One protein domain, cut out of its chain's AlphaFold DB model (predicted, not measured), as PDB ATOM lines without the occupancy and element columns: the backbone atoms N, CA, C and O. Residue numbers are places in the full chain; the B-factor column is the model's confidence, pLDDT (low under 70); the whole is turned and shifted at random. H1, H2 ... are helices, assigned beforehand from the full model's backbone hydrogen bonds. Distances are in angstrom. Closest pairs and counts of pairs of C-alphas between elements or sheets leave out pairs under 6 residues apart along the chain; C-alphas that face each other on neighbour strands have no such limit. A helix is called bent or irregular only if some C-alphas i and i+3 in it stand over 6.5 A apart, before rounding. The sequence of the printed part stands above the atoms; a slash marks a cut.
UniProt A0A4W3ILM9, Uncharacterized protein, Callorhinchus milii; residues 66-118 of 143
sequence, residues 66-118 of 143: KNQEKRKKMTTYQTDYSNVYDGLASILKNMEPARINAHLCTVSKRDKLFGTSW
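Overview. This is residues 66 to 118 of the 143 residues of an uncharacterized protein of Callorhinchus milii (UniProt A0A4W3ILM9). Four helices are strung one after another in an open, hooked chain with no packed core: the long H2 makes most of the length, H1 sits off its first end, and at its other end H3 turns aside and H4 turns again, so that H2, H3 and H4 make three sides of an open hook. No helix touches another, and H2 and H3 come nearest to it, at the turn between them. The printed part has 53 residues, with four named helices in the order H1, H2, H3, H4 and no named strand; the class is all helix, with 45 of the 53 residues in the helices. The whole is extended, with a radius of gyration of the C-alphas of 16.3 A, and elongated, with spans of 44 by 27 by 22 A.

Along the chain. H1 is residues 66 to 71, beginning at C-alpha 66 at (109.472, 114.927, 97.287), and is 8.6 A from first to last C-alpha. H2, the longest helix, is residues 76 to 94 and measures 28.9 A, from C-alpha 76 at (116.078, 118.484, 77.587) to C-alpha 94 at (104.095, 92.332, 75.010). It has a kink of 35 degrees near residue 83 and is irregular, with C-alphas 80 and 83 lying 7.2 A apart. H3 is residues 97 to 106, 14.5 A long. H4 is residues 109 to 118, 15.3 A long, and ends at C-alpha 118 at (127.267, 98.606, 83.645).

Arrangement. H1 is apart from H2, from H3 and from H4. H2 and H3 are close but not clearly touching, with one pair of C-alphas within 8 A, those of Leu 92 and Ile 100 at 7.8 A. Their lines stand at a steep tilt of 69 degrees, only just short of about perpendicular, and they run opposite ways. The centres of H2 and H3 are 20.7 A apart. H4 is apart from H3 and from H2. Among the stretches that stand free are residues 66 to 73, of which 66 to 71 belong to H1, and residues 113 to 118, which belong to H4. In H1 and H3 every O i to N i+4 pair is within hydrogen-bond range; in H2 it is 11 of 15 and in H4 5 of 6.

Size, cuts and confidence. The two C-alphas farthest apart are those of Asn 67 and Thr 106, at 45.4 A, while the first and last printed C-alphas, of Lys 66 and Trp 118, are 27.7 A apart. The printed part has no cut. The links H1 to H2, H2 to H3 and H3 to H4 are tight, with 4, 2 and 2 residues, and no link is long. The mean pLDDT of the printed part is 73.0; residues 82 to 85 and 108 to 118 are under 70, and H4 has a mean of 54.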
ATOM      1  N   LYS A  66     110.629 115.316  98.099       80.62
ATOM      2  CA  LYS A  66     109.472 114.927  97.287       80.62
ATOM      3  C   LYS A  66     108.897 116.109  96.503       80.62
ATOM      4  O   LYS A  66     108.517 115.968  95.344       80.62
ATOM      5  N   ASN A  67     108.849 117.291  97.114       81.75
ATOM      6  CA  ASN A  67     108.383 118.502  96.444       81.75
ATOM      7  C   ASN A  67     109.367 118.980  95.370       81.75
ATOM      8  O   ASN A  67     108.928 119.454  94.324       81.75
ATOM      9  N   GLN A  68     110.678 118.842  95.589       79.44
ATOM     10  CA  GLN A  68     111.670 119.134  94.556       79.44
ATOM     11  C   GLN A  68     111.584 118.149  93.391       79.44
ATOM     12  O   GLN A  68     111.630 118.583  92.246       79.44
ATOM     13  N   GLU A  69     111.417 116.854  93.652       79.56
ATOM     14  CA  GLU A  69     111.226 115.841  92.607       79.56
ATOM     15  C   GLU A  69     109.993 116.137  91.753       79.56
ATOM     16  O   GLU A  69     110.086 116.128  90.532       79.56
ATOM     17  N   LYS A  70     108.873 116.519  92.379       76.75
ATOM     18  CA  LYS A  70     107.652 116.919  91.662       76.75
ATOM     19  C   LYS A  70     107.794 118.225  90.874       76.75
ATOM     20  O   LYS A  70     107.102 118.417  89.882       76.75
ATOM     21  N   ARG A  71     108.639 119.152  91.338       76.88
ATOM     22  CA  ARG A  71     108.875 120.451  90.681       76.88
ATOM     23  C   ARG A  71     109.923 120.384  89.575       76.88
ATOM     24  O   ARG A  71     109.963 121.294  88.745       76.88
ATOM     25  N   LYS A  72     110.787 119.367  89.574       79.19
ATOM     26  CA  LYS A  72     111.772 119.159  88.513       79.19
ATOM     27  C   LYS A  72     111.021 118.872  87.221       79.19
ATOM     28  O   LYS A  72     110.395 117.832  87.064       79.19
ATOM     29  N   LYS A  73     111.079 119.830  86.301       78.19
ATOM     30  CA  LYS A  73     110.675 119.596  84.918       78.19
ATOM     31  C   LYS A  73     111.643 118.593  84.295       78.19
ATOM     32  O   LYS A  73     112.806 118.517  84.697       78.19
ATOM     33  N   MET A  74     111.149 117.860  83.307       77.25
ATOM     34  CA  MET A  74     111.969 116.993  82.469       77.25
ATOM     35  C   MET A  74     113.131 117.801  81.890       77.25
ATOM     36  O   MET A  74     112.932 118.915  81.403       77.25
ATOM     37  N   THR A  75     114.350 117.273  81.997       80.31
ATOM     38  CA  THR A  75     115.505 117.905  81.349       80.31
ATOM     39  C   THR A  75     115.388 117.733  79.837       80.31
ATOM     40  O   THR A  75     114.755 116.783  79.386       80.31
ATOM     41  N   THR A  76     116.030 118.603  79.056       78.56
ATOM     42  CA  THR A  76     116.078 118.484  77.587       78.56
ATOM     43  C   THR A  76     116.580 117.106  77.145       78.56
ATOM     44  O   THR A  76     116.003 116.470  76.279       78.56
ATOM     45  N   TYR A  77     117.593 116.564  77.829       77.31
ATOM     46  CA  TYR A  77     118.057 115.202  77.560       77.31
ATOM     47  C   TYR A  77     116.960 114.165  77.820       77.31
ATOM     48  O   TYR A  77     116.749 113.237  77.047       77.31
ATOM     49  N   GLN A  78     116.231 114.318  78.922       72.75
ATOM     50  CA  GLN A  78     115.155 113.396  79.222       72.75
ATOM     51  C   GLN A  78     114.033 113.524  78.188       72.75
ATOM     52  O   GLN A  78     113.569 112.495  77.730       72.75
ATOM     53  N   THR A  79     113.634 114.719  77.747       76.75
ATOM     54  CA  THR A  79     112.593 114.870  76.710       76.75
ATOM     55  C   THR A  79     112.999 114.274  75.370       76.75
ATOM     56  O   THR A  79     112.194 113.588  74.745       76.75
ATOM     57  N   ASP A  80     114.248 114.479  74.965       79.44
ATOM     58  CA  ASP A  80     114.707 114.107  73.628       79.44
ATOM     59  C   ASP A  80     114.961 112.595  73.510       79.44
ATOM     60  O   ASP A  80     114.803 112.022  72.432       79.44
ATOM     61  N   TYR A  81     115.295 111.927  74.623       74.31
ATOM     62  CA  TYR A  81     115.684 110.512  74.621       74.31
ATOM     63  C   TYR A  81     114.740 109.568  75.393       74.31
ATOM     64  O   TYR A  81     114.837 108.359  75.203       74.31
ATOM     65  N   SER A  82     113.811 110.046  76.235       68.12
ATOM     66  CA  SER A  82     112.915 109.152  77.014       68.12
ATOM     67  C   SER A  82     111.899 108.395  76.158       68.12
ATOM     68  O   SER A  82     111.622 107.228  76.429       68.12
ATOM     69  N   ASN A  83     111.422 109.009  75.076       66.00
ATOM     70  CA  ASN A  83     110.362 108.448  74.234       66.00
ATOM     71  C   ASN A  83     110.774 107.128  73.544       66.00
ATOM     72  O   ASN A  83     109.941 106.278  73.237       66.00
ATOM     73  N   VAL A  84     112.079 106.924  73.329       65.56
ATOM     74  CA  VAL A  84     112.617 105.706  72.703       65.56
ATOM     75  C   VAL A  84     112.565 104.516  73.667       65.56
ATOM     76  O   VAL A  84     112.258 103.395  73.260       65.56
ATOM     77  N   TYR A  85     112.830 104.745  74.955       65.25
ATOM     78  CA  TYR A  85     112.885 103.674  75.951       65.25
ATOM     79  C   TYR A  85     111.493 103.187  76.362       65.25
ATOM     80  O   TYR A  85     111.309 101.983  76.542       65.25
ATOM     81  N   ASP A  86     110.506 104.084  76.433       70.25
ATOM     82  CA  ASP A  86     109.126 103.722  76.779       70.25
ATOM     83  C   ASP A  86     108.486 102.823  75.705       70.25
ATOM     84  O   ASP A  86     107.854 101.808  76.018       70.25
ATOM     85  N   GLY A  87     108.734 103.129  74.426       75.50
ATOM     86  CA  GLY A  87     108.304 102.294  73.304       75.50
ATOM     87  C   GLY A  87     108.921 100.896  73.354       75.50
ATOM     88  O   GLY A  87     108.201  99.897  73.297       75.50
ATOM     89  N   LEU A  88     110.238 100.802  73.549       76.38
ATOM     90  CA  LEU A  88     110.942  99.519  73.641       76.38
ATOM     91  C   LEU A  88     110.480  98.680  74.838       76.38
ATOM     92  O   LEU A  88     110.251  97.480  74.687       76.38
ATOM     93  N   ALA A  89     110.284  99.297  76.004       76.31
ATOM     94  CA  ALA A  89     109.796  98.603  77.192       76.31
ATOM     95  C   ALA A  89     108.389  98.022  76.977       76.31
ATOM     96  O   ALA A  89     108.123  96.882  77.364       76.31
ATOM     97  N   SER A  90     107.499  98.771  76.317       78.75
ATOM     98  CA  SER A  90     106.150  98.292  75.993       78.75
ATOM     99  C   SER A  90     106.164  97.123  74.997       78.75
ATOM    100  O   SER A  90     105.446  96.143  75.190       78.75
ATOM    101  N   ILE A  91     107.031  97.178  73.980       81.81
ATOM    102  CA  ILE A  91     107.194  96.108  72.989       81.81
ATOM    103  C   ILE A  91     107.728  94.840  73.660       81.81
ATOM    104  O   ILE A  91     107.168  93.765  73.464       81.81
ATOM    105  N   LEU A  92     108.765  94.963  74.494       81.25
ATOM    106  CA  LEU A  92     109.352  93.830  75.213       81.25
ATOM    107  C   LEU A  92     108.370  93.201  76.205       81.25
ATOM    108  O   LEU A  92     108.349  91.983  76.343       81.25
ATOM    109  N   LYS A  93     107.520  94.004  76.855       80.94
ATOM    110  CA  LYS A  93     106.488  93.506  77.775       80.94
ATOM    111  C   LYS A  93     105.405  92.686  77.067       80.94
ATOM    112  O   LYS A  93     104.860  91.763  77.662       80.94
ATOM    113  N   ASN A  94     105.095  93.029  75.819       84.38
ATOM    114  CA  ASN A  94     104.095  92.332  75.010       84.38
ATOM    115  C   ASN A  94     104.683  91.160  74.203       84.38
ATOM    116  O   ASN A  94     103.935  90.424  73.559       84.38
ATOM    117  N   MET A  95     106.008  90.988  74.197       83.44
ATOM    118  CA  MET A  95     106.665  89.870  73.529       83.44
ATOM    119  C   MET A  95     106.636  88.605  74.384       83.44
ATOM    120  O   MET A  95     106.753  88.637  75.605       83.44
ATOM    121  N   GLU A  96     106.544  87.461  73.708       86.19
ATOM    122  CA  GLU A  96     106.632  86.164  74.361       86.19
ATOM    123  C   GLU A  96     108.036  85.953  74.968       86.19
ATOM    124  O   GLU A  96     109.046  86.119  74.268       86.19
ATOM    125  N   PRO A  97     108.136  85.531  76.241       79.44
ATOM    126  CA  PRO A  97     109.416  85.380  76.935       79.44
ATOM    127  C   PRO A  97     110.351  84.365  76.260       79.44
ATOM    128  O   PRO A  97     111.571  84.541  76.282       79.44
ATOM    129  N   ALA A  98     109.804  83.343  75.590       80.19
ATOM    130  CA  ALA A  98     110.581  82.366  74.827       80.19
ATOM    131  C   ALA A  98     111.362  83.014  73.671       80.19
ATOM    132  O   ALA A  98     112.528  82.689  73.434       80.19
ATOM    133  N   ARG A  99     110.749  83.992  72.993       79.06
ATOM    134  CA  ARG A  99     111.352  84.714  71.868       79.06
ATOM    135  C   ARG A  99     112.455  85.663  72.330       79.06
ATOM    136  O   ARG A  99     113.487  85.769  71.669       79.06
ATOM    137  N   ILE A 100     112.267  86.289  73.492       80.75
ATOM    138  CA  ILE A 100     113.288  87.124  74.139       80.75
ATOM    139  C   ILE A 100     114.501  86.261  74.506       80.75
ATOM    140  O   ILE A 100     115.628  86.603  74.155       80.75
ATOM    141  N   ASN A 101     114.276  85.108  75.142       79.00
ATOM    142  CA  ASN A 101     115.357  84.221  75.567       79.00
ATOM    143  C   ASN A 101     116.126  83.620  74.377       79.00
ATOM    144  O   ASN A 101     117.355  83.592  74.381       79.00
ATOM    145  N   ALA A 102     115.425  83.220  73.312       84.00
ATOM    146  CA  ALA A 102     116.058  82.758  72.078       84.00
ATOM    147  C   ALA A 102     116.962  83.841  71.467       84.00
ATOM    148  O   ALA A 102     118.092  83.554  71.068       84.00
ATOM    149  N   HIS A 103     116.510  85.098  71.462       78.88
ATOM    150  CA  HIS A 103     117.315  86.202  70.953       78.88
ATOM    151  C   HIS A 103     118.529  86.489  71.850       78.88
ATOM    152  O   HIS A 103     119.649  86.607  71.355       78.88
ATOM    153  N   LEU A 104     118.355  86.482  73.174       78.12
ATOM    154  CA  LEU A 104     119.461  86.610  74.124       78.12
ATOM    155  C   LEU A 104     120.479  85.470  73.980       78.12
ATOM    156  O   LEU A 104     121.678  85.702  74.120       78.12
ATOM    157  N   CYS A 105     120.055  84.252  73.639       72.94
ATOM    158  CA  CYS A 105     120.958  83.140  73.344       72.94
ATOM    159  C   CYS A 105     121.830  83.391  72.102       72.94
ATOM    160  O   CYS A 105     123.003  83.019  72.129       72.94
ATOM    161  N   THR A 106     121.310  84.075  71.074       79.69
ATOM    162  CA  THR A 106     122.066  84.408  69.846       79.69
ATOM    163  C   THR A 106     123.128  85.495  70.032       79.69
ATOM    164  O   THR A 106     124.100  85.540  69.280       79.69
ATOM    165  N   VAL A 107     122.983  86.350  71.048       75.31
ATOM    166  CA  VAL A 107     123.944  87.422  71.345       75.31
ATOM    167  C   VAL A 107     125.259  86.839  71.877       75.31
ATOM    168  O   VAL A 107     125.267  85.932  72.723       75.31
ATOM    169  N   SER A 108     126.388  87.369  71.389       68.88
ATOM    170  CA  SER A 108     127.722  86.857  71.708       68.88
ATOM    171  C   SER A 108     128.045  86.981  73.204       68.88
ATOM    172  O   SER A 108     127.576  87.881  73.904       68.88
ATOM    173  N   LYS A 109     128.895  86.082  73.717       64.31
ATOM    174  CA  LYS A 109     129.330  86.104  75.127       64.31
ATOM    175  C   LYS A 109     130.024  87.419  75.520       64.31
ATOM    176  O   LYS A 109     129.946  87.805  76.681       64.31
ATOM    177  N   ARG A 110     130.673  88.109  74.569       58.06
ATOM    178  CA  ARG A 110     131.347  89.397  74.812       58.06
ATOM    179  C   ARG A 110     130.341  90.507  75.112       58.06
ATOM    180  O   ARG A 110     130.543  91.263  76.054       58.06
ATOM    181  N   ASP A 111     129.227  90.539  74.391       59.38
ATOM    182  CA  ASP A 111     128.205  91.583  74.544       59.38
ATOM    183  C   ASP A 111     127.374  91.387  75.823       59.38
ATOM    184  O   ASP A 111     126.967  92.352  76.468       59.38
ATOM    185  N   LYS A 112     127.202  90.131  76.259       61.53
ATOM    186  CA  LYS A 112     126.591  89.793  77.558       61.53
ATOM    187  C   LYS A 112     127.419  90.296  78.743       61.53
ATOM    188  O   LYS A 112     126.850  90.771  79.720       61.53
ATOM    189  N   LEU A 113     128.749  90.223  78.637       56.84
ATOM    190  CA  LEU A 113     129.678  90.680  79.673       56.84
ATOM    191  C   LEU A 113     129.691  92.211  79.809       56.84
ATOM    192  O   LEU A 113     129.784  92.731  80.920       56.84
ATOM    193  N   PHE A 114     129.538  92.933  78.693       53.25
ATOM    194  CA  PHE A 114     129.364  94.387  78.719       53.25
ATOM    195  C   PHE A 114     128.118  94.779  79.522       53.25
ATOM    196  O   PHE A 114     128.207  95.643  80.385       53.25
ATOM    197  N   GLY A 115     126.976  94.114  79.319       53.41
ATOM    198  CA  GLY A 115     125.737  94.422  80.050       53.41
ATOM    199  C   GLY A 115     125.848  94.278  81.575       53.41
ATOM    200  O   GLY A 115     125.280  95.086  82.310       53.41
ATOM    201  N   THR A 116     126.615  93.299  82.063       54.28
ATOM    202  CA  THR A 116     126.783  93.058  83.505       54.28
ATOM    203  C   THR A 116     127.708  94.068  84.187       54.28
ATOM    204  O   THR A 116     127.467  94.403  85.342       54.28
ATOM    205  N   SER A 117     128.717  94.614  83.492       41.28
ATOM    206  CA  SER A 117     129.636  95.590  84.105       41.28
ATOM    207  C   SER A 117     128.996  96.970  84.310       41.28
ATOM    208  O   SER A 117     129.389  97.707  85.212       41.28
ATOM    209  N   TRP A 118     127.998  97.338  83.498       41.19
ATOM    210  CA  TRP A 118     127.267  98.606  83.645       41.19
ATOM    211  C   TRP A 118     126.281  98.607  84.824       41.19
ATOM    212  O   TRP A 118     125.999  99.672  85.377       41.19
TER     213      TRP A 118